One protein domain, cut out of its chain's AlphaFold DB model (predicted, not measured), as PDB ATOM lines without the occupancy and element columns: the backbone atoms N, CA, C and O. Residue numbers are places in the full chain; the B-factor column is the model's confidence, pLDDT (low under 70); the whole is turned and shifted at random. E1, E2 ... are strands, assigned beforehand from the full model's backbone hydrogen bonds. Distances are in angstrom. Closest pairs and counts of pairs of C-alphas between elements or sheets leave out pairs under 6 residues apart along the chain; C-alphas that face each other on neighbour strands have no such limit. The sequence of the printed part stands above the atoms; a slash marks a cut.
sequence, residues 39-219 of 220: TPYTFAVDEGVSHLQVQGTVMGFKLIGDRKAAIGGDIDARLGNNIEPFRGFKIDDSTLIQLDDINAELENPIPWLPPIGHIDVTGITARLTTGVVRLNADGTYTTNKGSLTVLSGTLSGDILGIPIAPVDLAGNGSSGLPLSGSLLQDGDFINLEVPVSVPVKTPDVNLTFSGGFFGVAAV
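What this domain is: This is residues 39 to 219 of the 220 residues of an uncharacterized protein of Planctomycetes bacterium (UniProt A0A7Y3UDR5). The domain is a long, narrow, nearly closed barrel of antiparallel strands, in which E1 and E2, from the start of the printed part, pair with its last strand, E13, to close the wall. The long strands E4, E8, E9 and E11 bend sharply within the wall, which stays open between E10 and E12, and the links E4 to E5 and E7 to E8 lie toward opposite ends of the long axis. The printed part has 181 residues, no named helix and thirteen strands, E1 to E13 in chain order, in one branched, strongly twisted sheet; the class is all strand. The whole is compact, with a radius of gyration of the C-alphas of 18.1 A, and its outline is a rod spanning 59 by 29 by 22 A.

Where its parts are: E1, residues 39 to 45, begins at C-alpha 39 (24.144, 40.531, 25.060). E2 is residues 51 to 58, E3 61 to 64, E4 67 to 80 with 36.2 A, E5 88 to 91, E6 96 to 99 and E7 102 to 106. E8, residues 117 to 130, measures 37.0 A. E9, residues 140 to 159, is the longest strand by residues and measures 43.7 A, from C-alpha 140 at (5.760, 35.585, 27.566). E10 is residues 162 to 168, E11 173 to 186 with 33.1 A and E12 189 to 201 with 37.5 A. E13, residues 205 to 218, measures 40.2 A and ends at C-alpha 218 (20.377, 33.188, 15.636).

How they stand to each other: E1 has E4 on one side, with N 41 and O 77 2.8 A apart, and E13 on the other side, with N 216 and O 44 at 2.9 A. E2 has E3 and E4 on one side, with N 58 and O 61 at 2.9 A and N 52 and O 69 at 3.0 A, and E13 on the other, with N 53 and O 210 at 2.7 A. E3 and E7 are antiparallel, N 64 and O 105 being 2.8 A apart. E4 bends by 62 degrees at residue 73; E5, an edge strand, and E6 lie on the side away from E1 and E2, with N 78 and O 90 at 2.9 A and N 72 and O 98 at 3.0 A. E7, E8, E9 and E10 form a meander, each strand the antiparallel neighbour of the one before, with N 104 and O 119 at 2.9 A, N 120 and O 156 at 2.8 A and N 155 and O 167 at 2.9 A. E6 pairs with E8 too, N 97 and O 126 being 2.8 A apart. E9 bends by 74 degrees at residue 145 and pairs with E11, N 143 and O 179 at 2.8 A. E11, E12 and E13 form a second meander, with N 191 and O 184 at 2.8 A and N 198 and O 209 at 2.8 A. E10, the other edge strand, and E12 are apart.

The domain as a whole: The two C-alphas farthest apart, those of Ile 83 and Leu 113, are 59.9 A apart. The printed part has no cut, and no link is long. Mean pLDDT of the printed part is 86.3; residues 65 to 66 and 80 to 85 are under 70.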
ATOM      1  N   THR A  39      23.696  40.860  26.421       80.00
ATOM      2  CA  THR A  39      24.144  40.531  25.060       80.00
ATOM      3  C   THR A  39      23.203  41.154  24.037       80.00
ATOM      4  O   THR A  39      21.984  41.008  24.176       80.00
ATOM      5  N   PRO A  40      23.734  41.886  23.039       84.88
ATOM      6  CA  PRO A  40      22.933  42.431  21.956       84.88
ATOM      7  C   PRO A  40      22.570  41.338  20.944       84.88
ATOM      8  O   PRO A  40      23.423  40.548  20.531       84.88
ATOM      9  N   TYR A  41      21.312  41.348  20.524       86.62
ATOM     10  CA  TYR A  41      20.742  40.524  19.470       86.62
ATOM     11  C   TYR A  41      20.065  41.435  18.452       86.62
ATOM     12  O   TYR A  41      19.418  42.410  18.828       86.62
ATOM     13  N   THR A  42      20.201  41.084  17.180       87.62
ATOM     14  CA  THR A  42      19.486  41.726  16.079       87.62
ATOM     15  C   THR A  42      18.563  40.672  15.493       87.62
ATOM     16  O   THR A  42      19.028  39.606  15.085       87.62
ATOM     17  N   PHE A  43      17.264  40.941  15.535       87.25
ATOM     18  CA  PHE A  43      16.223  40.080  14.998       87.25
ATOM     19  C   PHE A  43      15.812  40.623  13.635       87.25
ATOM     20  O   PHE A  43      15.328  41.752  13.557       87.25
ATOM     21  N   ALA A  44      15.975  39.817  12.591       87.50
ATOM     22  CA  ALA A  44      15.443  40.155  11.278       87.50
ATOM     23  C   ALA A  44      13.919  39.990  11.320       87.50
ATOM     24  O   ALA A  44      13.433  38.949  11.773       87.50
ATOM     25  N   VAL A  45      13.173  41.010  10.894       87.00
ATOM     26  CA  VAL A  45      11.708  40.937  10.826       87.00
ATOM     27  C   VAL A  45      11.300  40.031   9.664       87.00
ATOM     28  O   VAL A  45      11.738  40.220   8.531       87.00
ATOM     29  N   ASP A  46      10.449  39.046   9.939       86.19
ATOM     30  CA  ASP A  46       9.836  38.206   8.914       86.19
ATOM     31  C   ASP A  46       8.623  38.931   8.319       86.19
ATOM     32  O   ASP A  46       7.525  38.936   8.888       86.19
ATOM     33  N   GLU A  47       8.836  39.565   7.167       81.56
ATOM     34  CA  GLU A  47       7.822  40.297   6.398       81.56
ATOM     35  C   GLU A  47       6.625  39.420   5.989       81.56
ATOM     36  O   GLU A  47       5.518  39.928   5.811       81.56
ATOM     37  N   GLY A  48       6.810  38.099   5.858       81.81
ATOM     38  CA  GLY A  48       5.757  37.177   5.423       81.81
ATOM     39  C   GLY A  48       4.666  36.956   6.472       81.81
ATOM     40  O   GLY A  48       3.531  36.614   6.131       81.81
ATOM     41  N   VAL A  49       4.994  37.168   7.748       81.69
ATOM     42  CA  VAL A  49       4.058  37.038   8.877       81.69
ATOM     43  C   VAL A  49       3.794  38.370   9.581       81.69
ATOM     44  O   VAL A  49       2.727  38.546  10.179       81.69
ATOM     45  N   SER A  50       4.715  39.329   9.475       85.00
ATOM     46  CA  SER A  50       4.611  40.637  10.119       85.00
ATOM     47  C   SER A  50       3.759  41.585   9.286       85.00
ATOM     48  O   SER A  50       4.109  41.949   8.165       85.00
ATOM     49  N   HIS A  51       2.624  42.003   9.841       84.56
ATOM     50  CA  HIS A  51       1.696  42.888   9.149       84.56
ATOM     51  C   HIS A  51       1.060  43.898  10.095       84.56
ATOM     52  O   HIS A  51       0.789  43.593  11.258       84.56
ATOM     53  N   LEU A  52       0.780  45.090   9.569       83.31
ATOM     54  CA  LEU A  52      -0.025  46.116  10.226       83.31
ATOM     55  C   LEU A  52      -1.309  46.351   9.446       83.31
ATOM     56  O   LEU A  52      -1.286  46.551   8.240       83.31
ATOM     57  N   GLN A  53      -2.421  46.350  10.163       84.81
ATOM     58  CA  GLN A  53      -3.736  46.741   9.684       84.81
ATOM     59  C   GLN A  53      -4.004  48.193  10.052       84.81
ATOM     60  O   GLN A  53      -3.706  48.617  11.171       84.81
ATOM     61  N   VAL A  54      -4.609  48.950   9.142       84.94
ATOM     62  CA  VAL A  54      -5.023  50.333   9.411       84.94
ATOM     63  C   VAL A  54      -6.529  50.422   9.494       84.94
ATOM     64  O   VAL A  54      -7.250  49.959   8.617       84.94
ATOM     65  N   GLN A  55      -7.001  51.072  10.548       88.75
ATOM     66  CA  GLN A  55      -8.409  51.374  10.755       88.75
ATOM     67  C   GLN A  55      -8.562  52.780  11.322       88.75
ATOM     68  O   GLN A  55      -7.648  53.306  11.952       88.75
ATOM     69  N   GLY A  56      -9.725  53.396  11.136       88.94
ATOM     70  CA  GLY A  56     -10.006  54.703  11.719       88.94
ATOM     71  C   GLY A  56     -10.857  55.584  10.826       88.94
ATOM     72  O   GLY A  56     -11.643  55.090  10.016       88.94
ATOM     73  N   THR A  57     -10.703  56.893  11.009       88.94
ATOM     74  CA  THR A  57     -11.460  57.916  10.289       88.94
ATOM     75  C   THR A  57     -10.566  59.038   9.773       88.94
ATOM     76  O   THR A  57      -9.670  59.482  10.492       88.94
ATOM     77  N   VAL A  58     -10.885  59.565   8.592       87.56
ATOM     78  CA  VAL A  58     -10.303  60.791   8.025       87.56
ATOM     79  C   VAL A  58     -11.426  61.767   7.702       87.56
ATOM     80  O   VAL A  58     -12.409  61.405   7.062       87.56
ATOM     81  N   MET A  59     -11.321  62.991   8.216       86.50
ATOM     82  CA  MET A  59     -12.337  64.048   8.147       86.50
ATOM     83  C   MET A  59     -13.738  63.566   8.569       86.50
ATOM     84  O   MET A  59     -14.754  64.005   8.039       86.50
ATOM     85  N   GLY A  60     -13.792  62.632   9.526       86.50
ATOM     86  CA  GLY A  60     -15.029  62.026  10.030       86.50
ATOM     87  C   GLY A  60     -15.559  60.833   9.224       86.50
ATOM     88  O   GLY A  60     -16.499  60.184   9.678       86.50
ATOM     89  N   PHE A  61     -14.950  60.493   8.086       88.88
ATOM     90  CA  PHE A  61     -15.328  59.336   7.273       88.88
ATOM     91  C   PHE A  61     -14.490  58.117   7.625       88.88
ATOM     92  O   PHE A  61     -13.277  58.218   7.805       88.88
ATOM     93  N   LYS A  62     -15.135  56.959   7.747       90.44
ATOM     94  CA  LYS A  62     -14.485  55.707   8.138       90.44
ATOM     95  C   LYS A  62     -13.701  55.106   6.973       90.44
ATOM     96  O   LYS A  62     -14.137  55.192   5.834       90.44
ATOM     97  N   LEU A  63     -12.575  54.462   7.264       88.94
ATOM     98  CA  LEU A  63     -11.852  53.667   6.271       88.94
ATOM     99  C   LEU A  63     -12.557  52.336   5.977       88.94
ATOM    100  O   LEU A  63     -12.993  51.636   6.897       88.94
ATOM    101  N   ILE A  64     -12.626  51.973   4.697       84.44
ATOM    102  CA  ILE A  64     -13.084  50.670   4.218       84.44
ATOM    103  C   ILE A  64     -11.872  49.775   3.937       84.44
ATOM    104  O   ILE A  64     -10.933  50.163   3.244       84.44
ATOM    105  N   GLY A  65     -11.970  48.528   4.400       62.53
ATOM    106  CA  GLY A  65     -11.055  47.445   4.055       62.53
ATOM    107  C   GLY A  65     -10.014  47.151   5.130       62.53
ATOM    108  O   GLY A  65      -9.584  48.030   5.870       62.53
ATOM    109  N   ASP A  66      -9.621  45.880   5.203       62.12
ATOM    110  CA  ASP A  66      -8.458  45.433   5.963       62.12
ATOM    111  C   ASP A  66      -7.228  45.588   5.063       62.12
ATOM    112  O   ASP A  66      -7.022  44.810   4.127       62.12
ATOM    113  N   ARG A  67      -6.457  46.656   5.274       70.75
ATOM    114  CA  ARG A  67      -5.218  46.887   4.530       70.75
ATOM    115  C   ARG A  67      -4.049  46.472   5.397       70.75
ATOM    116  O   ARG A  67      -3.712  47.169   6.349       70.75
ATOM    117  N   LYS A  68      -3.467  45.329   5.043       73.19
ATOM    118  CA  LYS A  68      -2.227  44.819   5.615       73.19
ATOM    119  C   LYS A  68      -1.050  45.459   4.887       73.19
ATOM    120  O   LYS A  68      -0.890  45.217   3.695       73.19
ATOM    121  N   ALA A  69      -0.258  46.252   5.594       75.44
ATOM    122  CA  ALA A  69       1.085  46.620   5.165       75.44
ATOM    123  C   ALA A  69       2.060  45.573   5.692       75.44
ATOM    124  O   ALA A  69       1.987  45.230   6.879       75.44
ATOM    125  N   ALA A  70       2.949  45.076   4.829       78.69
ATOM    126  CA  ALA A  70       4.085  44.303   5.301       78.69
ATOM    127  C   ALA A  70       4.968  45.198   6.174       78.69
ATOM    128  O   ALA A  70       5.008  46.425   6.017       78.69
ATOM    129  N   ILE A  71       5.629  44.569   7.133       80.00
ATOM    130  CA  ILE A  71       6.556  45.234   8.029       80.00
ATOM    131  C   ILE A  71       7.942  44.658   7.781       80.00
ATOM    132  O   ILE A  71       8.152  43.474   8.035       80.00
ATOM    133  N   GLY A  72       8.877  45.507   7.369       79.69
ATOM    134  CA  GLY A  72      10.291  45.161   7.243       79.69
ATOM    135  C   GLY A  72      11.166  45.850   8.292       79.69
ATOM    136  O   GLY A  72      10.748  46.799   8.970       79.69
ATOM    137  N   GLY A  73      12.411  45.384   8.395       79.75
ATOM    138  CA  GLY A  73      13.466  45.996   9.206       79.75
ATOM    139  C   GLY A  73      14.151  45.033  10.172       79.75
ATOM    140  O   GLY A  73      14.003  43.815  10.089       79.75
ATOM    141  N   ASP A  74      14.893  45.618  11.110       81.56
ATOM    142  CA  ASP A  74      15.636  44.905  12.146       81.56
ATOM    143  C   ASP A  74      15.199  45.392  13.531       81.56
ATOM    144  O   ASP A  74      15.053  46.597  13.772       81.56
ATOM    145  N   ILE A  75      15.029  44.453  14.461       80.44
ATOM    146  CA  ILE A  75      14.780  44.745  15.874       80.44
ATOM    147  C   ILE A  75      16.061  44.479  16.650       80.44
ATOM    148  O   ILE A  75      16.470  43.333  16.837       80.44
ATOM    149  N   ASP A  76      16.673  45.542  17.156       81.12
ATOM    150  CA  ASP A  76      17.806  45.424  18.061       81.12
ATOM    151  C   ASP A  76      17.290  45.288  19.488       81.12
ATOM    152  O   ASP A  76      16.674  46.210  20.040       81.12
ATOM    153  N   ALA A  77      17.564  44.143  20.109       80.00
ATOM    154  CA  ALA A  77      17.220  43.911  21.496       80.00
ATOM    155  C   ALA A  77      18.402  43.429  22.332       80.00
ATOM    156  O   ALA A  77      19.299  42.710  21.899       80.00
ATOM    157  N   ARG A  78      18.384  43.826  23.596       81.31
ATOM    158  CA  ARG A  78      19.367  43.427  24.599       81.31
ATOM    159  C   ARG A  78      18.754  42.422  25.549       81.31
ATOM    160  O   ARG A  78      17.839  42.799  26.275       81.31
ATOM    161  N   LEU A  79      19.264  41.192  25.584       79.44
ATOM    162  CA  LEU A  79      18.750  40.142  26.471       79.44
ATOM    163  C   LEU A  79      19.486  40.140  27.815       79.44
ATOM    164  O   LEU A  79      20.708  40.298  27.884       79.44
ATOM    165  N   GLY A  80      18.723  39.982  28.899       69.19
ATOM    166  CA  GLY A  80      19.246  39.826  30.253       69.19
ATOM    167  C   GLY A  80      19.585  38.366  30.548       69.19
ATOM    168  O   GLY A  80      18.667  37.552  30.674       69.19
ATOM    169  N   ASN A  81      20.882  38.093  30.748       66.69
ATOM    170  CA  ASN A  81      21.534  36.777  30.843       66.69
ATOM    171  C   ASN A  81      21.656  36.043  29.496       66.69
ATOM    172  O   ASN A  81      20.706  35.969  28.727       66.69
ATOM    173  N   ASN A  82      22.824  35.439  29.257       62.47
ATOM    174  CA  ASN A  82      23.137  34.676  28.035       62.47
ATOM    175  C   ASN A  82      22.682  33.212  28.096       62.47
ATOM    176  O   ASN A  82      23.097  32.408  27.271       62.47
ATOM    177  N   ILE A  83      21.934  32.841  29.131       62.00
ATOM    178  CA  ILE A  83      21.575  31.455  29.418       62.00
ATOM    179  C   ILE A  83      20.086  31.442  29.727       62.00
ATOM    180  O   ILE A  83      19.627  32.250  30.544       62.00
ATOM    181  N   GLU A  84      19.356  30.536  29.083       62.44
ATOM    182  CA  GLU A  84      17.942  30.331  29.352       62.44
ATOM    183  C   GLU A  84      17.667  29.983  30.829       62.44
ATOM    184  O   GLU A  84      18.476  29.320  31.489       62.44
ATOM    185  N   PRO A  85      16.503  30.392  31.363       68.75
ATOM    186  CA  PRO A  85      15.518  31.255  30.713       68.75
ATOM    187  C   PRO A  85      15.992  32.718  30.675       68.75
ATOM    188  O   PRO A  85      16.510  33.248  31.669       68.75
ATOM    189  N   PHE A  86      15.767  33.390  29.542       79.81
ATOM    190  CA  PHE A  86      15.967  34.835  29.442       79.81
ATOM    191  C   PHE A  86      15.103  35.538  30.489       79.81
ATOM    192  O   PHE A  86      13.927  35.228  30.666       79.81
ATOM    193  N   ARG A  87      15.676  36.503  31.214       81.38
ATOM    194  CA  ARG A  87      14.946  37.186  32.304       81.38
ATOM    195  C   ARG A  87      14.244  38.458  31.862       81.38
ATOM    196  O   ARG A  87      13.424  39.017  32.595       81.38
ATOM    197  N   GLY A  88      14.593  38.940  30.682       84.25
ATOM    198  CA  GLY A  88      14.062  40.168  30.139       84.25
ATOM    199  C   GLY A  88      14.806  40.609  28.898       84.25
ATOM    200  O   GLY A  88      15.866  40.073  28.570       84.25
ATOM    201  N   PHE A  89      14.252  41.619  28.248       87.25
ATOM    202  CA  PHE A  89      14.858  42.251  27.092       87.25
ATOM    203  C   PHE A  89      14.577  43.753  27.070       87.25
ATOM    204  O   PHE A  89      13.767  44.267  27.843       87.25
ATOM    205  N   LYS A  90      15.257  44.474  26.188       88.81
ATOM    206  CA  LYS A  90      14.963  45.872  25.873       88.81
ATOM    207  C   LYS A  90      15.122  46.066  24.373       88.81
ATOM    208  O   LYS A  90      16.185  45.718  23.874       88.81
ATOM    209  N   ILE A  91      14.118  46.630  23.705       88.19
ATOM    210  CA  ILE A  91      14.226  47.086  22.315       88.19
ATOM    211  C   ILE A  91      14.905  48.458  22.316       88.19
ATOM    212  O   ILE A  91      14.452  49.378  23.009       88.19
ATOM    213  N   ASP A  92      16.015  48.570  21.594       86.25
ATOM    214  CA  ASP A  92      16.849  49.769  21.550       86.25
ATOM    215  C   ASP A  92      16.368  50.801  20.520       86.25
ATOM    216  O   ASP A  92      15.645  50.498  19.573       86.25
ATOM    217  N   ASP A  93      16.832  52.043  20.697       84.00
ATOM    218  CA  ASP A  93      16.463  53.202  19.874       84.00
ATOM    219  C   ASP A  93      16.970  53.124  18.422       84.00
ATOM    220  O   ASP A  93      16.630  53.986  17.608       84.00
ATOM    221  N   SER A  94      17.790  52.123  18.097       81.75
ATOM    222  CA  SER A  94      18.239  51.819  16.734       81.75
ATOM    223  C   SER A  94      17.224  51.012  15.927       81.75
ATOM    224  O   SER A  94      17.353  50.973  14.709       81.75
ATOM    225  N   THR A  95      16.205  50.427  16.568       84.75
ATOM    226  CA  THR A  95      15.167  49.640  15.886       84.75
ATOM    227  C   THR A  95      14.363  50.526  14.944       84.75
ATOM    228  O   THR A  95      13.664  51.451  15.379       84.75
ATOM    229  N   LEU A  96      14.454  50.235  13.649       86.38
ATOM    230  CA  LEU A  96      13.718  50.924  12.598       86.38
ATOM    231  C   LEU A  96      12.758  49.954  11.934       86.38
ATOM    232  O   LEU A  96      13.117  48.838  11.574       86.38
ATOM    233  N   ILE A  97      11.536  50.429  11.766       85.00
ATOM    234  CA  ILE A  97      10.430  49.695  11.184       85.00
ATOM    235  C   ILE A  97      10.013  50.439   9.931       85.00
ATOM    236  O   ILE A  97       9.736  51.640   9.992       85.00
ATOM    237  N   GLN A  98       9.943  49.721   8.821       88.31
ATOM    238  CA  GLN A  98       9.420  50.241   7.566       88.31
ATOM    239  C   GLN A  98       8.082  49.573   7.283       88.31
ATOM    240  O   GLN A  98       7.946  48.362   7.456       88.31
ATOM    241  N   LEU A  99       7.093  50.378   6.900       85.75
ATOM    242  CA  LEU A  99       5.806  49.878   6.438       85.75
ATOM    243  C   LEU A  99       5.687  50.173   4.952       85.75
ATOM    244  O   LEU A  99       6.041  51.270   4.509       85.75
ATOM    245  N   ASP A 100       5.116  49.221   4.228       88.19
ATOM    246  CA  ASP A 100       4.651  49.452   2.866       88.19
ATOM    247  C   ASP A 100       3.601  50.567   2.804       88.19
ATOM    248  O   ASP A 100       2.920  50.879   3.788       88.19
ATOM    249  N   ASP A 101       3.447  51.132   1.610       89.69
ATOM    250  CA  ASP A 101       2.424  52.129   1.326       89.69
ATOM    251  C   ASP A 101       1.011  51.542   1.507       89.69
ATOM    252  O   ASP A 101       0.709  50.406   1.125       89.69
ATOM    253  N   ILE A 102       0.114  52.338   2.087       87.44
ATOM    254  CA  ILE A 102      -1.238  51.924   2.468       87.44
ATOM    255  C   ILE A 102      -2.243  52.763   1.704       87.44
ATOM    256  O   ILE A 102      -2.398  53.945   1.989       87.44
ATOM    257  N   ASN A 103      -2.992  52.121   0.811       89.88
ATOM    258  CA  ASN A 103      -4.067  52.767   0.061       89.88
ATOM    259  C   ASN A 103      -5.417  52.273   0.598       89.88
ATOM    260  O   ASN A 103      -5.729  51.076   0.534       89.88
ATOM    261  N   ALA A 104      -6.216  53.175   1.157       89.56
ATOM    262  CA  ALA A 104      -7.491  52.857   1.793       89.56
ATOM    263  C   ALA A 104      -8.624  53.723   1.238       89.56
ATOM    264  O   ALA A 104      -8.431  54.883   0.894       89.56
ATOM    265  N   GLU A 105      -9.824  53.160   1.159       93.12
ATOM    266  CA  GLU A 105     -11.004  53.864   0.652       93.12
ATOM    267  C   GLU A 105     -11.801  54.475   1.807       93.12
ATOM    268  O   GLU A 105     -11.788  53.956   2.923       93.12
ATOM    269  N   LEU A 106     -12.523  55.564   1.546       92.50
ATOM    270  CA  LEU A 106     -13.394  56.212   2.526       92.50
ATOM    271  C   LEU A 106     -14.851  55.794   2.327       92.50
ATOM    272  O   LEU A 106     -15.406  55.880   1.229       92.50
ATOM    273  N   GLU A 107     -15.480  55.365   3.417       94.00
ATOM    274  CA  GLU A 107     -16.857  54.896   3.441       94.00
ATOM    275  C   GLU A 107     -17.830  55.994   3.040       94.00
ATOM    276  O   GLU A 107     -17.794  57.115   3.552       94.00
ATOM    277  N   ASN A 108     -18.743  55.634   2.139       93.56
ATOM    278  CA  ASN A 108     -19.895  56.457   1.856       93.56
ATOM    279  C   ASN A 108     -20.951  56.247   2.947       93.56
ATOM    280  O   ASN A 108     -21.398  55.115   3.135       93.56
ATOM    281  N   PRO A 109     -21.416  57.309   3.630       91.19
ATOM    282  CA  PRO A 109     -22.497  57.193   4.610       91.19
ATOM    283  C   PRO A 109     -23.791  56.588   4.037       91.19
ATOM    284  O   PRO A 109     -24.659  56.159   4.793       91.19
ATOM    285  N   ILE A 110     -23.937  56.581   2.708       93.56
ATOM    286  CA  ILE A 110     -25.025  55.936   1.980       93.56
ATOM    287  C   ILE A 110     -24.516  54.574   1.458       93.56
ATOM    288  O   ILE A 110     -23.784  54.549   0.470       93.56
ATOM    289  N   PRO A 111     -24.933  53.430   2.044       88.62
ATOM    290  CA  PRO A 111     -24.283  52.125   1.826       88.62
ATOM    291  C   PRO A 111     -24.290  51.571   0.394       88.62
ATOM    292  O   PRO A 111     -23.551  50.643   0.091       88.62
ATOM    293  N   TRP A 112     -25.170  52.074  -0.475       92.12
ATOM    294  CA  TRP A 112     -25.293  51.626  -1.868       92.12
ATOM    295  C   TRP A 112     -24.540  52.521  -2.858       92.12
ATOM    296  O   TRP A 112     -24.502  52.213  -4.050       92.12
ATOM    297  N   LEU A 113     -23.968  53.631  -2.388       94.44
ATOM    298  CA  LEU A 113     -23.111  54.483  -3.198       94.44
ATOM    299  C   LEU A 113     -21.655  54.004  -3.123       94.44
ATOM    300  O   LEU A 113     -21.247  53.428  -2.113       94.44
ATOM    301  N   PRO A 114     -20.859  54.252  -4.177       93.81
ATOM    302  CA  PRO A 114     -19.436  53.945  -4.154       93.81
ATOM    303  C   PRO A 114     -18.708  54.753  -3.064       93.81
ATOM    304  O   PRO A 114     -19.237  55.783  -2.617       93.81
ATOM    305  N   PRO A 115     -17.497  54.316  -2.664       95.00
ATOM    306  CA  PRO A 115     -16.626  55.062  -1.763       95.00
ATOM    307  C   PRO A 115     -16.517  56.531  -2.163       95.00
ATOM    308  O   PRO A 115     -16.490  56.871  -3.348       95.00
ATOM    309  N   ILE A 116     -16.472  57.410  -1.166       95.31
ATOM    310  CA  ILE A 116     -16.448  58.857  -1.413       95.31
ATOM    311  C   ILE A 116     -15.062  59.365  -1.786       95.31
ATOM    312  O   ILE A 116     -14.945  60.512  -2.185       95.31
ATOM    313  N   GLY A 117     -14.023  58.556  -1.625       94.19
ATOM    314  CA  GLY A 117     -12.647  58.970  -1.836       94.19
ATOM    315  C   GLY A 117     -11.674  57.903  -1.369       94.19
ATOM    316  O   GLY A 117     -12.077  56.792  -1.005       94.19
ATOM    317  N   HIS A 118     -10.400  58.259  -1.356       92.50
ATOM    318  CA  HIS A 118      -9.326  57.399  -0.883       92.50
ATOM    319  C   HIS A 118      -8.295  58.201  -0.102       92.50
ATOM    320  O   HIS A 118      -8.225  59.427  -0.193       92.50
ATOM    321  N   ILE A 119      -7.502  57.483   0.676       91.44
ATOM    322  CA  ILE A 119      -6.292  57.984   1.296       91.44
ATOM    323  C   ILE A 119      -5.134  57.075   0.925       91.44
ATOM    324  O   ILE A 119      -5.294  55.856   0.840       91.44
ATOM    325  N   ASP A 120      -3.971  57.683   0.800       91.88
ATOM    326  CA  ASP A 120      -2.705  57.000   0.641       91.88
ATOM    327  C   ASP A 120      -1.818  57.407   1.811       91.88
ATOM    328  O   ASP A 120      -1.700  58.590   2.144       91.88
ATOM    329  N   VAL A 121      -1.210  56.423   2.458       89.81
ATOM    330  CA  VAL A 121      -0.206  56.642   3.489       89.81
ATOM    331  C   VAL A 121       1.091  56.033   3.008       89.81
ATOM    332  O   VAL A 121       1.195  54.815   2.912       89.81
ATOM    333  N   THR A 122       2.069  56.876   2.699       92.50
ATOM    334  CA  THR A 122       3.286  56.446   2.006       92.50
ATOM    335  C   THR A 122       4.547  56.710   2.813       92.50
ATOM    336  O   THR A 122       4.623  57.707   3.543       92.50
ATOM    337  N   GLY A 123       5.563  55.864   2.631       91.06
ATOM    338  CA  GLY A 123       6.914  56.087   3.157       91.06
ATOM    339  C   GLY A 123       6.999  56.126   4.685       91.06
ATOM    340  O   GLY A 123       7.773  56.916   5.248       91.06
ATOM    341  N   ILE A 124       6.183  55.317   5.371       89.81
ATOM    342  CA  ILE A 124       6.198  55.283   6.832       89.81
ATOM    343  C   ILE A 124       7.470  54.583   7.306       89.81
ATOM    344  O   ILE A 124       7.669  53.388   7.101       89.81
ATOM    345  N   THR A 125       8.295  55.333   8.029       91.06
ATOM    346  CA  THR A 125       9.344  54.768   8.877       91.06
ATOM    347  C   THR A 125       9.016  55.100  10.318       91.06
ATOM    348  O   THR A 125       8.766  56.257  10.653       91.06
ATOM    349  N   ALA A 126       9.038  54.102  11.190       89.75
ATOM    350  CA  ALA A 126       8.791  54.259  12.611       89.75
ATOM    351  C   ALA A 126       9.938  53.675  13.437       89.75
ATOM    352  O   ALA A 126      10.720  52.845  12.982       89.75
ATOM    353  N   ARG A 127      10.033  54.125  14.681       91.19
ATOM    354  CA  ARG A 127      10.976  53.630  15.675       91.19
ATOM    355  C   ARG A 127      10.203  53.070  16.846       91.19
ATOM    356  O   ARG A 127       9.473  53.818  17.497       91.19
ATOM    357  N   LEU A 128      10.395  51.786  17.120       89.19
ATOM    358  CA  LEU A 128       9.867  51.115  18.301       89.19
ATOM    359  C   LEU A 128      10.968  51.009  19.339       89.19
ATOM    360  O   LEU A 128      12.057  50.535  19.046       89.19
ATOM    361  N   THR A 129      10.674  51.419  20.562       91.12
ATOM    362  CA  THR A 129      11.598  51.281  21.685       91.12
ATOM    363  C   THR A 129      10.842  50.794  22.903       91.12
ATOM    364  O   THR A 129       9.624  50.971  23.025       91.12
ATOM    365  N   THR A 130      11.554  50.165  23.831       90.56
ATOM    366  CA  THR A 130      10.969  49.773  25.111       90.56
ATOM    367  C   THR A 130      11.876  50.157  26.269       90.56
ATOM    368  O   THR A 130      13.101  50.231  26.157       90.56
ATOM    369  N   GLY A 131      11.281  50.317  27.451       87.56
ATOM    370  CA  GLY A 131      12.020  50.105  28.696       87.56
ATOM    371  C   GLY A 131      12.491  48.649  28.834       87.56
ATOM    372  O   GLY A 131      12.186  47.799  27.999       87.56
ATOM    373  N   VAL A 132      13.198  48.335  29.923       86.31
ATOM    374  CA  VAL A 132      13.512  46.935  30.256       86.31
ATOM    375  C   VAL A 132      12.207  46.185  30.536       86.31
ATOM    376  O   VAL A 132      11.471  46.528  31.468       86.31
ATOM    377  N   VAL A 133      11.940  45.174  29.719       89.56
ATOM    378  CA  VAL A 133      10.805  44.257  29.794       89.56
ATOM    379  C   VAL A 133      11.245  43.009  30.543       89.56
ATOM    380  O   VAL A 133      12.337  42.499  30.310       89.56
ATOM    381  N   ARG A 134      10.412  42.520  31.462       88.94
ATOM    382  CA  ARG A 134      10.646  41.246  32.150       88.94
ATOM    383  C   ARG A 134       9.899  40.137  31.427       88.94
ATOM    384  O   ARG A 134       8.763  40.352  31.014       88.94
ATOM    385  N   LEU A 135      10.541  38.981  31.324       88.38
ATOM    386  CA  LEU A 135       9.937  37.772  30.778       88.38
ATOM    387  C   LEU A 135       9.375  36.919  31.915       88.38
ATOM    388  O   LEU A 135       9.965  36.822  32.997       88.38
ATOM    389  N   ASN A 136       8.222  36.322  31.656       89.69
ATOM    390  CA  ASN A 136       7.665  35.246  32.452       89.69
ATOM    391  C   ASN A 136       8.460  33.956  32.198       89.69
ATOM    392  O   ASN A 136       9.240  33.854  31.253       89.69
ATOM    393  N   ALA A 137       8.272  32.955  33.059       86.06
ATOM    394  CA  ALA A 137       8.993  31.685  32.954       86.06
ATOM    395  C   ALA A 137       8.675  30.902  31.666       86.06
ATOM    396  O   ALA A 137       9.462  30.056  31.264       86.06
ATOM    397  N   ASP A 138       7.537  31.190  31.037       88.94
ATOM    398  CA  ASP A 138       7.096  30.636  29.755       88.94
ATOM    399  C   ASP A 138       7.565  31.466  28.542       88.94
ATOM    400  O   ASP A 138       7.115  31.220  27.429       88.94
ATOM    401  N   GLY A 139       8.424  32.472  28.749       88.44
ATOM    402  CA  GLY A 139       8.908  33.367  27.695       88.44
ATOM    403  C   GLY A 139       7.904  34.435  27.257       88.44
ATOM    404  O   GLY A 139       8.222  35.256  26.398       88.44
ATOM    405  N   THR A 140       6.709  34.499  27.848       93.44
ATOM    406  CA  THR A 140       5.760  35.585  27.566       93.44
ATOM    407  C   THR A 140       6.168  36.875  28.272       93.44
ATOM    408  O   THR A 140       6.873  36.868  29.283       93.44
ATOM    409  N   TYR A 141       5.716  38.021  27.769       93.19
ATOM    410  CA  TYR A 141       5.908  39.298  28.447       93.19
ATOM    411  C   TYR A 141       4.694  40.202  28.327       93.19
ATOM    412  O   TYR A 141       3.902  40.117  27.393       93.19
ATOM    413  N   THR A 142       4.609  41.148  29.258       92.69
ATOM    414  CA  THR A 142       3.712  42.302  29.183       92.69
ATOM    415  C   THR A 142       4.451  43.534  29.687       92.69
ATOM    416  O   THR A 142       5.107  43.482  30.731       92.69
ATOM    417  N   THR A 143       4.344  44.657  28.988       91.75
ATOM    418  CA  THR A 143       4.927  45.936  29.400       91.75
ATOM    419  C   THR A 143       4.014  47.080  28.997       91.75
ATOM    420  O   THR A 143       3.359  47.018  27.970       91.75
ATOM    421  N   ASN A 144       3.993  48.148  29.785       91.25
ATOM    422  CA  ASN A 144       3.359  49.421  29.444       91.25
ATOM    423  C   ASN A 144       4.410  50.509  29.186       91.25
ATOM    424  O   ASN A 144       4.155  51.687  29.403       91.25
ATOM    425  N   LYS A 145       5.633  50.106  28.831       90.06
ATOM    426  CA  LYS A 145       6.777  50.997  28.604       90.06
ATOM    427  C   LYS A 145       7.255  50.962  27.157       90.06
ATOM    428  O   LYS A 145       8.429  51.228  26.912       90.06
ATOM    429  N   GLY A 146       6.388  50.564  26.229       89.88
ATOM    430  CA  GLY A 146       6.658  50.713  24.807       89.88
ATOM    431  C   GLY A 146       6.510  52.170  24.378       89.88
ATOM    432  O   GLY A 146       5.687  52.913  24.927       89.88
ATOM    433  N   SER A 147       7.282  52.569  23.382       90.81
ATOM    434  CA  SER A 147       7.043  53.791  22.620       90.81
ATOM    435  C   SER A 147       7.239  53.527  21.139       90.81
ATOM    436  O   SER A 147       8.214  52.887  20.757       90.81
ATOM    437  N   LEU A 148       6.320  54.040  20.324       88.81
ATOM    438  CA  LEU A 148       6.478  54.094  18.876       88.81
ATOM    439  C   LEU A 148       6.481  55.554  18.442       88.81
ATOM    440  O   LEU A 148       5.555  56.293  18.782       88.81
ATOM    441  N   THR A 149       7.480  55.940  17.660       90.44
ATOM    442  CA  THR A 149       7.575  57.271  17.058       90.44
ATOM    443  C   THR A 149       7.703  57.134  15.552       90.44
ATOM    444  O   THR A 149       8.621  56.480  15.069       90.44
ATOM    445  N   VAL A 150       6.809  57.772  14.809       90.25
ATOM    446  CA  VAL A 150       6.895  57.906  13.357       90.25
ATOM    447  C   VAL A 150       8.018  58.892  13.040       90.25
ATOM    448  O   VAL A 150       8.014  60.031  13.503       90.25
ATOM    449  N   LEU A 151       9.017  58.441  12.292       92.75
ATOM    450  CA  LEU A 151      10.163  59.241  11.863       92.75
ATOM    451  C   LEU A 151       9.917  59.903  10.507       92.75
ATOM    452  O   LEU A 151      10.403  61.006  10.273       92.75
ATOM    453  N   SER A 152       9.165  59.238   9.633       94.38
ATOM    454  CA  SER A 152       8.740  59.749   8.332       94.38
ATOM    455  C   SER A 152       7.408  59.131   7.935       94.38
ATOM    456  O   SER A 152       7.045  58.063   8.429       94.38
ATOM    457  N   GLY A 153       6.708  59.790   7.023       92.56
ATOM    458  CA  GLY A 153       5.489  59.290   6.405       92.56
ATOM    459  C   GLY A 153       4.614  60.450   5.962       92.56
ATOM    460  O   GLY A 153       4.677  61.542   6.526       92.56
ATOM    461  N   THR A 154       3.795  60.233   4.946       93.06
ATOM    462  CA  THR A 154       2.866  61.252   4.454       93.06
ATOM    463  C   THR A 154       1.505  60.630   4.243       93.06
ATOM    464  O   THR A 154       1.413  59.542   3.687       93.06
ATOM    465  N   LEU A 155       0.462  61.320   4.700       90.62
ATOM    466  CA  LEU A 155      -0.920  61.001   4.376       90.62
ATOM    467  C   LEU A 155      -1.414  61.979   3.311       90.62
ATOM    468  O   LEU A 155      -1.354  63.191   3.505       90.62
ATOM    469  N   SER A 156      -1.926  61.453   2.208       93.00
ATOM    470  CA  SER A 156      -2.585  62.207   1.138       93.00
ATOM    471  C   SER A 156      -3.863  61.497   0.699       93.00
ATOM    472  O   SER A 156      -4.207  60.451   1.243       93.00
ATOM    473  N   GLY A 157      -4.597  62.075  -0.247       92.06
ATOM    474  CA  GLY A 157      -5.790  61.447  -0.806       92.06
ATOM    475  C   GLY A 157      -6.757  62.454  -1.401       92.06
ATOM    476  O   GLY A 157      -6.409  63.620  -1.619       92.06
ATOM    477  N   ASP A 158      -7.993  62.018  -1.606       93.75
ATOM    478  CA  ASP A 158      -9.102  62.871  -2.016       93.75
ATOM    479  C   ASP A 158     -10.410  62.485  -1.318       93.75
ATOM    480  O   ASP A 158     -10.623  61.333  -0.935       93.75
ATOM    481  N   ILE A 159     -11.296  63.470  -1.163       91.19
ATOM    482  CA  ILE A 159     -12.677  63.272  -0.720       91.19
ATOM    483  C   ILE A 159     -13.596  63.948  -1.724       91.19
ATOM    484  O   ILE A 159     -13.535  65.158  -1.931       91.19
ATOM    485  N   LEU A 160     -14.481  63.165  -2.331       91.56
ATOM    486  CA  LEU A 160     -15.409  63.581  -3.378       91.56
ATOM    487  C   LEU A 160     -14.681  64.247  -4.559       91.56
ATOM    488  O   LEU A 160     -15.184  65.207  -5.142       91.56
ATOM    489  N   GLY A 161     -13.478  63.761  -4.891       89.25
ATOM    490  CA  GLY A 161     -12.626  64.330  -5.932       89.25
ATOM    491  C   GLY A 161     -11.908  65.620  -5.529       89.25
ATOM    492  O   GLY A 161     -11.258  66.236  -6.374       89.25
ATOM    493  N   ILE A 162     -12.018  66.054  -4.269       90.00
ATOM    494  CA  ILE A 162     -11.283  67.201  -3.731       90.00
ATOM    495  C   ILE A 162     -10.007  66.681  -3.062       90.00
ATOM    496  O   ILE A 162     -10.111  65.961  -2.067       90.00
ATOM    497  N   PRO A 163      -8.812  67.049  -3.558       91.62
ATOM    498  CA  PRO A 163      -7.560  66.627  -2.948       91.62
ATOM    499  C   PRO A 163      -7.441  67.114  -1.504       91.62
ATOM    500  O   PRO A 163      -7.718  68.278  -1.202       91.62
ATOM    501  N   ILE A 164      -6.970  66.234  -0.628       88.88
ATOM    502  CA  ILE A 164      -6.573  66.585   0.732       88.88
ATOM    503  C   ILE A 164      -5.125  67.080   0.678       88.88
ATOM    504  O   ILE A 164      -4.274  66.486   0.011       88.88
ATOM    505  N   ALA A 165      -4.831  68.176   1.380       89.25
ATOM    506  CA  ALA A 165      -3.454  68.630   1.530       89.25
ATOM    507  C   ALA A 165      -2.615  67.539   2.227       89.25
ATOM    508  O   ALA A 165      -3.080  66.989   3.228       89.25
ATOM    509  N   PRO A 166      -1.394  67.237   1.747       91.81
ATOM    510  CA  PRO A 166      -0.539  66.250   2.386       91.81
ATOM    511  C   PRO A 166      -0.294  66.580   3.860       91.81
ATOM    512  O   PRO A 166       0.059  67.709   4.207       91.81
ATOM    513  N   VAL A 167      -0.463  65.579   4.718       90.19
ATOM    514  CA  VAL A 167      -0.205  65.668   6.153       90.19
ATOM    515  C   VAL A 167       1.082  64.915   6.454       90.19
ATOM    516  O   VAL A 167       1.174  63.710   6.216       90.19
ATOM    517  N   ASP A 168       2.073  65.624   6.991       91.69
ATOM    518  CA  ASP A 168       3.292  65.004   7.506       91.69
ATOM    519  C   ASP A 168       2.974  64.218   8.783       91.69
ATOM    520  O   ASP A 168       2.350  64.730   9.719       91.69
ATOM    521  N   LEU A 169       3.385  62.953   8.801       89.44
ATOM    522  CA  LEU A 169       3.195  62.068   9.940       89.44
ATOM    523  C   LEU A 169       4.415  62.040  10.867       89.44
ATOM    524  O   LEU A 169       4.301  61.503  11.972       89.44
ATOM    525  N   ALA A 170       5.551  62.613  10.463       91.62
ATOM    526  CA  ALA A 170       6.770  62.629  11.256       91.62
ATOM    527  C   ALA A 170       6.562  63.291  12.628       91.62
ATOM    528  O   ALA A 170       5.862  64.290  12.789       91.62
ATOM    529  N   GLY A 171       7.178  62.707  13.654       88.50
ATOM    530  CA  GLY A 171       7.074  63.162  15.038       88.50
ATOM    531  C   GLY A 171       5.801  62.717  15.761       88.50
ATOM    532  O   GLY A 171       5.760  62.799  16.990       88.50
ATOM    533  N   ASN A 172       4.793  62.190  15.054       85.62
ATOM    534  CA  ASN A 172       3.662  61.548  15.715       85.62
ATOM    535  C   ASN A 172       4.128  60.274  16.408       85.62
ATOM    536  O   ASN A 172       4.908  59.490  15.873       85.62
ATOM    537  N   GLY A 173       3.638  60.041  17.614       83.38
ATOM    538  CA  GLY A 173       4.037  58.874  18.367       83.38
ATOM    539  C   GLY A 173       3.169  58.657  19.581       83.38
ATOM    540  O   GLY A 173       2.305  59.460  19.933       83.38
ATOM    541  N   SER A 174       3.423  57.540  20.233       84.06
ATOM    542  CA  SER A 174       2.758  57.153  21.464       84.06
ATOM    543  C   SER A 174       3.799  56.642  22.442       84.06
ATOM    544  O   SER A 174       4.761  55.968  22.072       84.06
ATOM    545  N   SER A 175       3.621  57.003  23.706       88.12
ATOM    546  CA  SER A 175       4.426  56.514  24.815       88.12
ATOM    547  C   SER A 175       3.531  55.775  25.795       88.12
ATOM    548  O   SER A 175       2.324  56.008  25.868       88.12
ATOM    549  N   GLY A 176       4.127  54.848  26.533       86.44
ATOM    550  CA  GLY A 176       3.375  54.019  27.463       86.44
ATOM    551  C   GLY A 176       2.520  52.957  26.768       86.44
ATOM    552  O   GLY A 176       1.503  52.534  27.317       86.44
ATOM    553  N   LEU A 177       2.906  52.551  25.554       86.81
ATOM    554  CA  LEU A 177       2.179  51.548  24.788       86.81
ATOM    555  C   LEU A 177       2.159  50.219  25.553       86.81
ATOM    556  O   LEU A 177       3.231  49.739  25.956       86.81
ATOM    557  N   PRO A 178       0.971  49.618  25.757       88.19
ATOM    558  CA  PRO A 178       0.881  48.248  26.222       88.19
ATOM    559  C   PRO A 178       1.359  47.323  25.100       88.19
ATOM    560  O   PRO A 178       0.770  47.288  24.025       88.19
ATOM    561  N   LEU A 179       2.433  46.585  25.358       89.75
ATOM    562  CA  LEU A 179       2.953  45.537  24.487       89.75
ATOM    563  C   LEU A 179       2.892  44.217  25.247       89.75
ATOM    564  O   LEU A 179       3.281  44.152  26.417       89.75
ATOM    565  N   SER A 180       2.436  43.163  24.585       91.00
ATOM    566  CA  SER A 180       2.372  41.821  25.160       91.00
ATOM    567  C   SER A 180       2.696  40.794  24.100       91.00
ATOM    568  O   SER A 180       1.991  40.751  23.109       91.00
ATOM    569  N   GLY A 181       3.706  39.965  24.291       92.62
ATOM    570  CA  GLY A 181       4.107  38.998  23.275       92.62
ATOM    571  C   GLY A 181       4.927  37.881  23.886       92.62
ATOM    572  O   GLY A 181       4.797  37.595  25.082       92.62
ATOM    573  N   SER A 182       5.795  37.281  23.085       92.31
ATOM    574  CA  SER A 182       6.686  36.221  23.542       92.31
ATOM    575  C   SER A 182       8.091  36.377  22.991       92.31
ATOM    576  O   SER A 182       8.284  36.842  21.871       92.31
ATOM    577  N   LEU A 183       9.065  35.957  23.790       90.88
ATOM    578  CA  LEU A 183      10.434  35.725  23.371       90.88
ATOM    579  C   LEU A 183      10.775  34.275  23.705       90.88
ATOM    580  O   LEU A 183      10.883  33.918  24.879       90.88
ATOM    581  N   LEU A 184      10.887  33.445  22.672       89.88
ATOM    582  CA  LEU A 184      11.057  31.999  22.796       89.88
ATOM    583  C   LEU A 184      12.306  31.567  22.043       89.88
ATOM    584  O   LEU A 184      12.520  32.006  20.916       89.88
ATOM    585  N   GLN A 185      13.109  30.693  22.644       88.31
ATOM    586  CA  GLN A 185      14.164  29.999  21.919       88.31
ATOM    587  C   GLN A 185      13.607  28.697  21.336       88.31
ATOM    588  O   GLN A 185      12.969  27.917  22.042       88.31
ATOM    589  N   ASP A 186      13.857  28.461  20.053       87.50
ATOM    590  CA  ASP A 186      13.579  27.204  19.365       87.50
ATOM    591  C   ASP A 186      14.865  26.720  18.684       87.50
ATOM    592  O   ASP A 186      15.275  27.216  17.631       87.50
ATOM    593  N   GLY A 187      15.564  25.799  19.352       88.06
ATOM    594  CA  GLY A 187      16.885  25.331  18.936       88.06
ATOM    595  C   GLY A 187      17.916  26.462  18.892       88.06
ATOM    596  O   GLY A 187      18.228  27.075  19.917       88.06
ATOM    597  N   ASP A 188      18.434  26.722  17.691       88.81
ATOM    598  CA  ASP A 188      19.453  27.742  17.415       88.81
ATOM    599  C   ASP A 188      18.850  29.118  17.087       88.81
ATOM    600  O   ASP A 188      19.576  30.035  16.703       88.81
ATOM    601  N   PHE A 189      17.532  29.284  17.230       87.56
ATOM    602  CA  PHE A 189      16.835  30.530  16.927       87.56
ATOM    603  C   PHE A 189      16.125  31.098  18.150       87.56
ATOM    604  O   PHE A 189      15.616  30.367  18.992       87.56
ATOM    605  N   ILE A 190      16.061  32.422  18.223       88.31
ATOM    606  CA  ILE A 190      15.240  33.174  19.166       88.31
ATOM    607  C   ILE A 190      14.170  33.893  18.354       88.31
ATOM    608  O   ILE A 190      14.485  34.695  17.474       88.31
ATOM    609  N   ASN A 191      12.914  33.618  18.680       89.88
ATOM    610  CA  ASN A 191      11.741  34.226  18.076       89.88
ATOM    611  C   ASN A 191      11.202  35.308  19.009       89.88
ATOM    612  O   ASN A 191      10.950  35.045  20.187       89.88
ATOM    613  N   LEU A 192      11.014  36.513  18.483       89.75
ATOM    614  CA  LEU A 192      10.432  37.651  19.183       89.75
ATOM    615  C   LEU A 192       9.122  38.040  18.498       89.75
ATOM    616  O   LEU A 192       9.132  38.521  17.371       89.75
ATOM    617  N   GLU A 193       8.008  37.881  19.201       90.75
ATOM    618  CA  GLU A 193       6.700  38.364  18.763       90.75
ATOM    619  C   GLU A 193       6.344  39.642  19.521       90.75
ATOM    620  O   GLU A 193       6.297  39.636  20.753       90.75
ATOM    621  N   VAL A 194       6.053  40.723  18.795       86.75
ATOM    622  CA  VAL A 194       5.636  42.011  19.359       86.75
ATOM    623  C   VAL A 194       4.355  42.481  18.673       86.75
ATOM    624  O   VAL A 194       4.428  43.084  17.609       86.75
ATOM    625  N   PRO A 195       3.156  42.288  19.236       83.31
ATOM    626  CA  PRO A 195       1.979  42.962  18.716       83.31
ATOM    627  C   PRO A 195       2.047  44.450  19.051       83.31
ATOM    628  O   PRO A 195       2.489  44.854  20.132       83.31
ATOM    629  N   VAL A 196       1.598  45.280  18.116       81.25
ATOM    630  CA  VAL A 196       1.630  46.735  18.233       81.25
ATOM    631  C   VAL A 196       0.301  47.312  17.784       81.25
ATOM    632  O   VAL A 196      -0.275  46.888  16.789       81.25
ATOM    633  N   SER A 197      -0.181  48.296  18.539       82.25
ATOM    634  CA  SER A 197      -1.362  49.086  18.212       82.25
ATOM    635  C   SER A 197      -1.053  50.553  18.460       82.25
ATOM    636  O   SER A 197      -0.871  50.963  19.608       82.25
ATOM    637  N   VAL A 198      -0.994  51.351  17.398       76.94
ATOM    638  CA  VAL A 198      -0.562  52.746  17.455       76.94
ATOM    639  C   VAL A 198      -1.662  53.660  16.955       76.94
ATOM    640  O   VAL A 198      -1.998  53.618  15.772       76.94
ATOM    641  N   PRO A 199      -2.205  54.524  17.823       81.62
ATOM    642  CA  PRO A 199      -3.086  55.583  17.380       81.62
ATOM    643  C   PRO A 199      -2.269  56.724  16.754       81.62
ATOM    644  O   PRO A 199      -1.305  57.203  17.347       81.62
ATOM    645  N   VAL A 200      -2.702  57.210  15.595       79.50
ATOM    646  CA  VAL A 200      -2.244  58.460  14.982       79.50
ATOM    647  C   VAL A 200      -3.420  59.423  14.984       79.50
ATOM    648  O   VAL A 200      -4.453  59.158  14.369       79.50
ATOM    649  N   LYS A 201      -3.272  60.526  15.721       83.25
ATOM    650  CA  LYS A 201      -4.328  61.522  15.901       83.25
ATOM    651  C   LYS A 201      -3.839  62.901  15.494       83.25
ATOM    652  O   LYS A 201      -2.957  63.460  16.138       83.25
ATOM    653  N   THR A 202      -4.476  63.459  14.481       79.75
ATOM    654  CA  THR A 202      -4.439  64.879  14.130       79.75
ATOM    655  C   THR A 202      -5.874  65.431  14.221       79.75
ATOM    656  O   THR A 202      -6.803  64.657  14.470       79.75
ATOM    657  N   PRO A 203      -6.106  66.747  14.067       83.50
ATOM    658  CA  PRO A 203      -7.463  67.303  14.087       83.50
ATOM    659  C   PRO A 203      -8.421  66.634  13.089       83.50
ATOM    660  O   PRO A 203      -9.591  66.436  13.409       83.50
ATOM    661  N   ASP A 204      -7.902  66.231  11.928       82.56
ATOM    662  CA  ASP A 204      -8.690  65.684  10.821       82.56
ATOM    663  C   ASP A 204      -8.495  64.176  10.626       82.56
ATOM    664  O   ASP A 204      -9.186  63.557   9.824       82.56
ATOM    665  N   VAL A 205      -7.561  63.555  11.343       82.12
ATOM    666  CA  VAL A 205      -7.179  62.154  11.141       82.12
ATOM    667  C   VAL A 205      -7.181  61.440  12.483       82.12
ATOM    668  O   VAL A 205      -6.506  61.850  13.419       82.12
ATOM    669  N   ASN A 206      -7.914  60.337  12.582       88.50
ATOM    670  CA  ASN A 206      -7.886  59.452  13.742       88.50
ATOM    671  C   ASN A 206      -7.727  58.018  13.249       88.50
ATOM    672  O   ASN A 206      -8.713  57.322  13.014       88.50
ATOM    673  N   LEU A 207      -6.476  57.608  13.061       85.38
ATOM    674  CA  LEU A 207      -6.101  56.279  12.597       85.38
ATOM    675  C   LEU A 207      -5.551  55.447  13.744       85.38
ATOM    676  O   LEU A 207      -5.037  55.961  14.733       85.38
ATOM    677  N   THR A 208      -5.664  54.138  13.617       86.44
ATOM    678  CA  THR A 208      -5.017  53.151  14.467       86.44
ATOM    679  C   THR A 208      -4.374  52.107  13.569       86.44
ATOM    680  O   THR A 208      -5.058  51.472  12.771       86.44
ATOM    681  N   PHE A 209      -3.063  51.952  13.713       82.25
ATOM    682  CA  PHE A 209      -2.256  50.931  13.060       82.25
ATOM    683  C   PHE A 209      -2.112  49.767  14.039       82.25
ATOM    684  O   PHE A 209      -1.470  49.938  15.072       82.25
ATOM    685  N   SER A 210      -2.730  48.622  13.774       84.06
ATOM    686  CA  SER A 210      -2.732  47.456  14.665       84.06
ATOM    687  C   SER A 210      -2.233  46.201  13.964       84.06
ATOM    688  O   SER A 210      -2.652  45.921  12.851       84.06
ATOM    689  N   GLY A 211      -1.384  45.413  14.612       83.81
ATOM    690  CA  GLY A 211      -0.822  44.197  14.032       83.81
ATOM    691  C   GLY A 211       0.302  43.638  14.890       83.81
ATOM    692  O   GLY A 211       0.239  43.753  16.116       83.81
ATOM    693  N   GLY A 212       1.330  43.057  14.271       82.62
ATOM    694  CA  GLY A 212       2.466  42.527  15.017       82.62
ATOM    695  C   GLY A 212       3.732  42.295  14.206       82.62
ATOM    696  O   GLY A 212       3.691  42.112  12.991       82.62
ATOM    697  N   PHE A 213       4.844  42.332  14.931       82.94
ATOM    698  CA  PHE A 213       6.195  42.044  14.476       82.94
ATOM    699  C   PHE A 213       6.565  40.625  14.873       82.94
ATOM    700  O   PHE A 213       6.370  40.246  16.028       82.94
ATOM    701  N   PHE A 214       7.174  39.890  13.955       84.56
ATOM    702  CA  PHE A 214       7.823  38.619  14.231       84.56
ATOM    703  C   PHE A 214       9.276  38.737  13.800       84.56
ATOM    704  O   PHE A 214       9.570  38.904  12.621       84.56
ATOM    705  N   GLY A 215      10.181  38.714  14.770       83.12
ATOM    706  CA  GLY A 215      11.616  38.778  14.547       83.12
ATOM    707  C   GLY A 215      12.283  37.440  14.837       83.12
ATOM    708  O   GLY A 215      11.934  36.784  15.818       83.12
ATOM    709  N   VAL A 216      13.282  37.073  14.035       83.31
ATOM    710  CA  VAL A 216      14.097  35.866  14.242       83.31
ATOM    711  C   VAL A 216      15.572  36.251  14.361       83.31
ATOM    712  O   VAL A 216      16.105  36.984  13.528       83.31
ATOM    713  N   ALA A 217      16.247  35.754  15.396       84.81
ATOM    714  CA  ALA A 217      17.687  35.913  15.594       84.81
ATOM    715  C   ALA A 217      18.357  34.553  15.812       84.81
ATOM    716  O   ALA A 217      17.789  33.684  16.464       84.81
ATOM    717  N   ALA A 218      19.582  34.372  15.317       80.88
ATOM    718  CA  ALA A 218      20.377  33.188  15.636       80.88
ATOM    719  C   ALA A 218      20.992  33.297  17.043       80.88
ATOM    720  O   ALA A 218      21.472  34.364  17.445       80.88
ATOM    721  N   VAL A 219      21.019  32.183  17.771       80.50
ATOM    722  CA  VAL A 219      21.773  32.028  19.019       80.50
ATOM    723  C   VAL A 219      23.263  32.003  18.663       80.50
ATOM    724  O   VAL A 219      23.680  31.281  17.759       80.50
TER     725      VAL A 219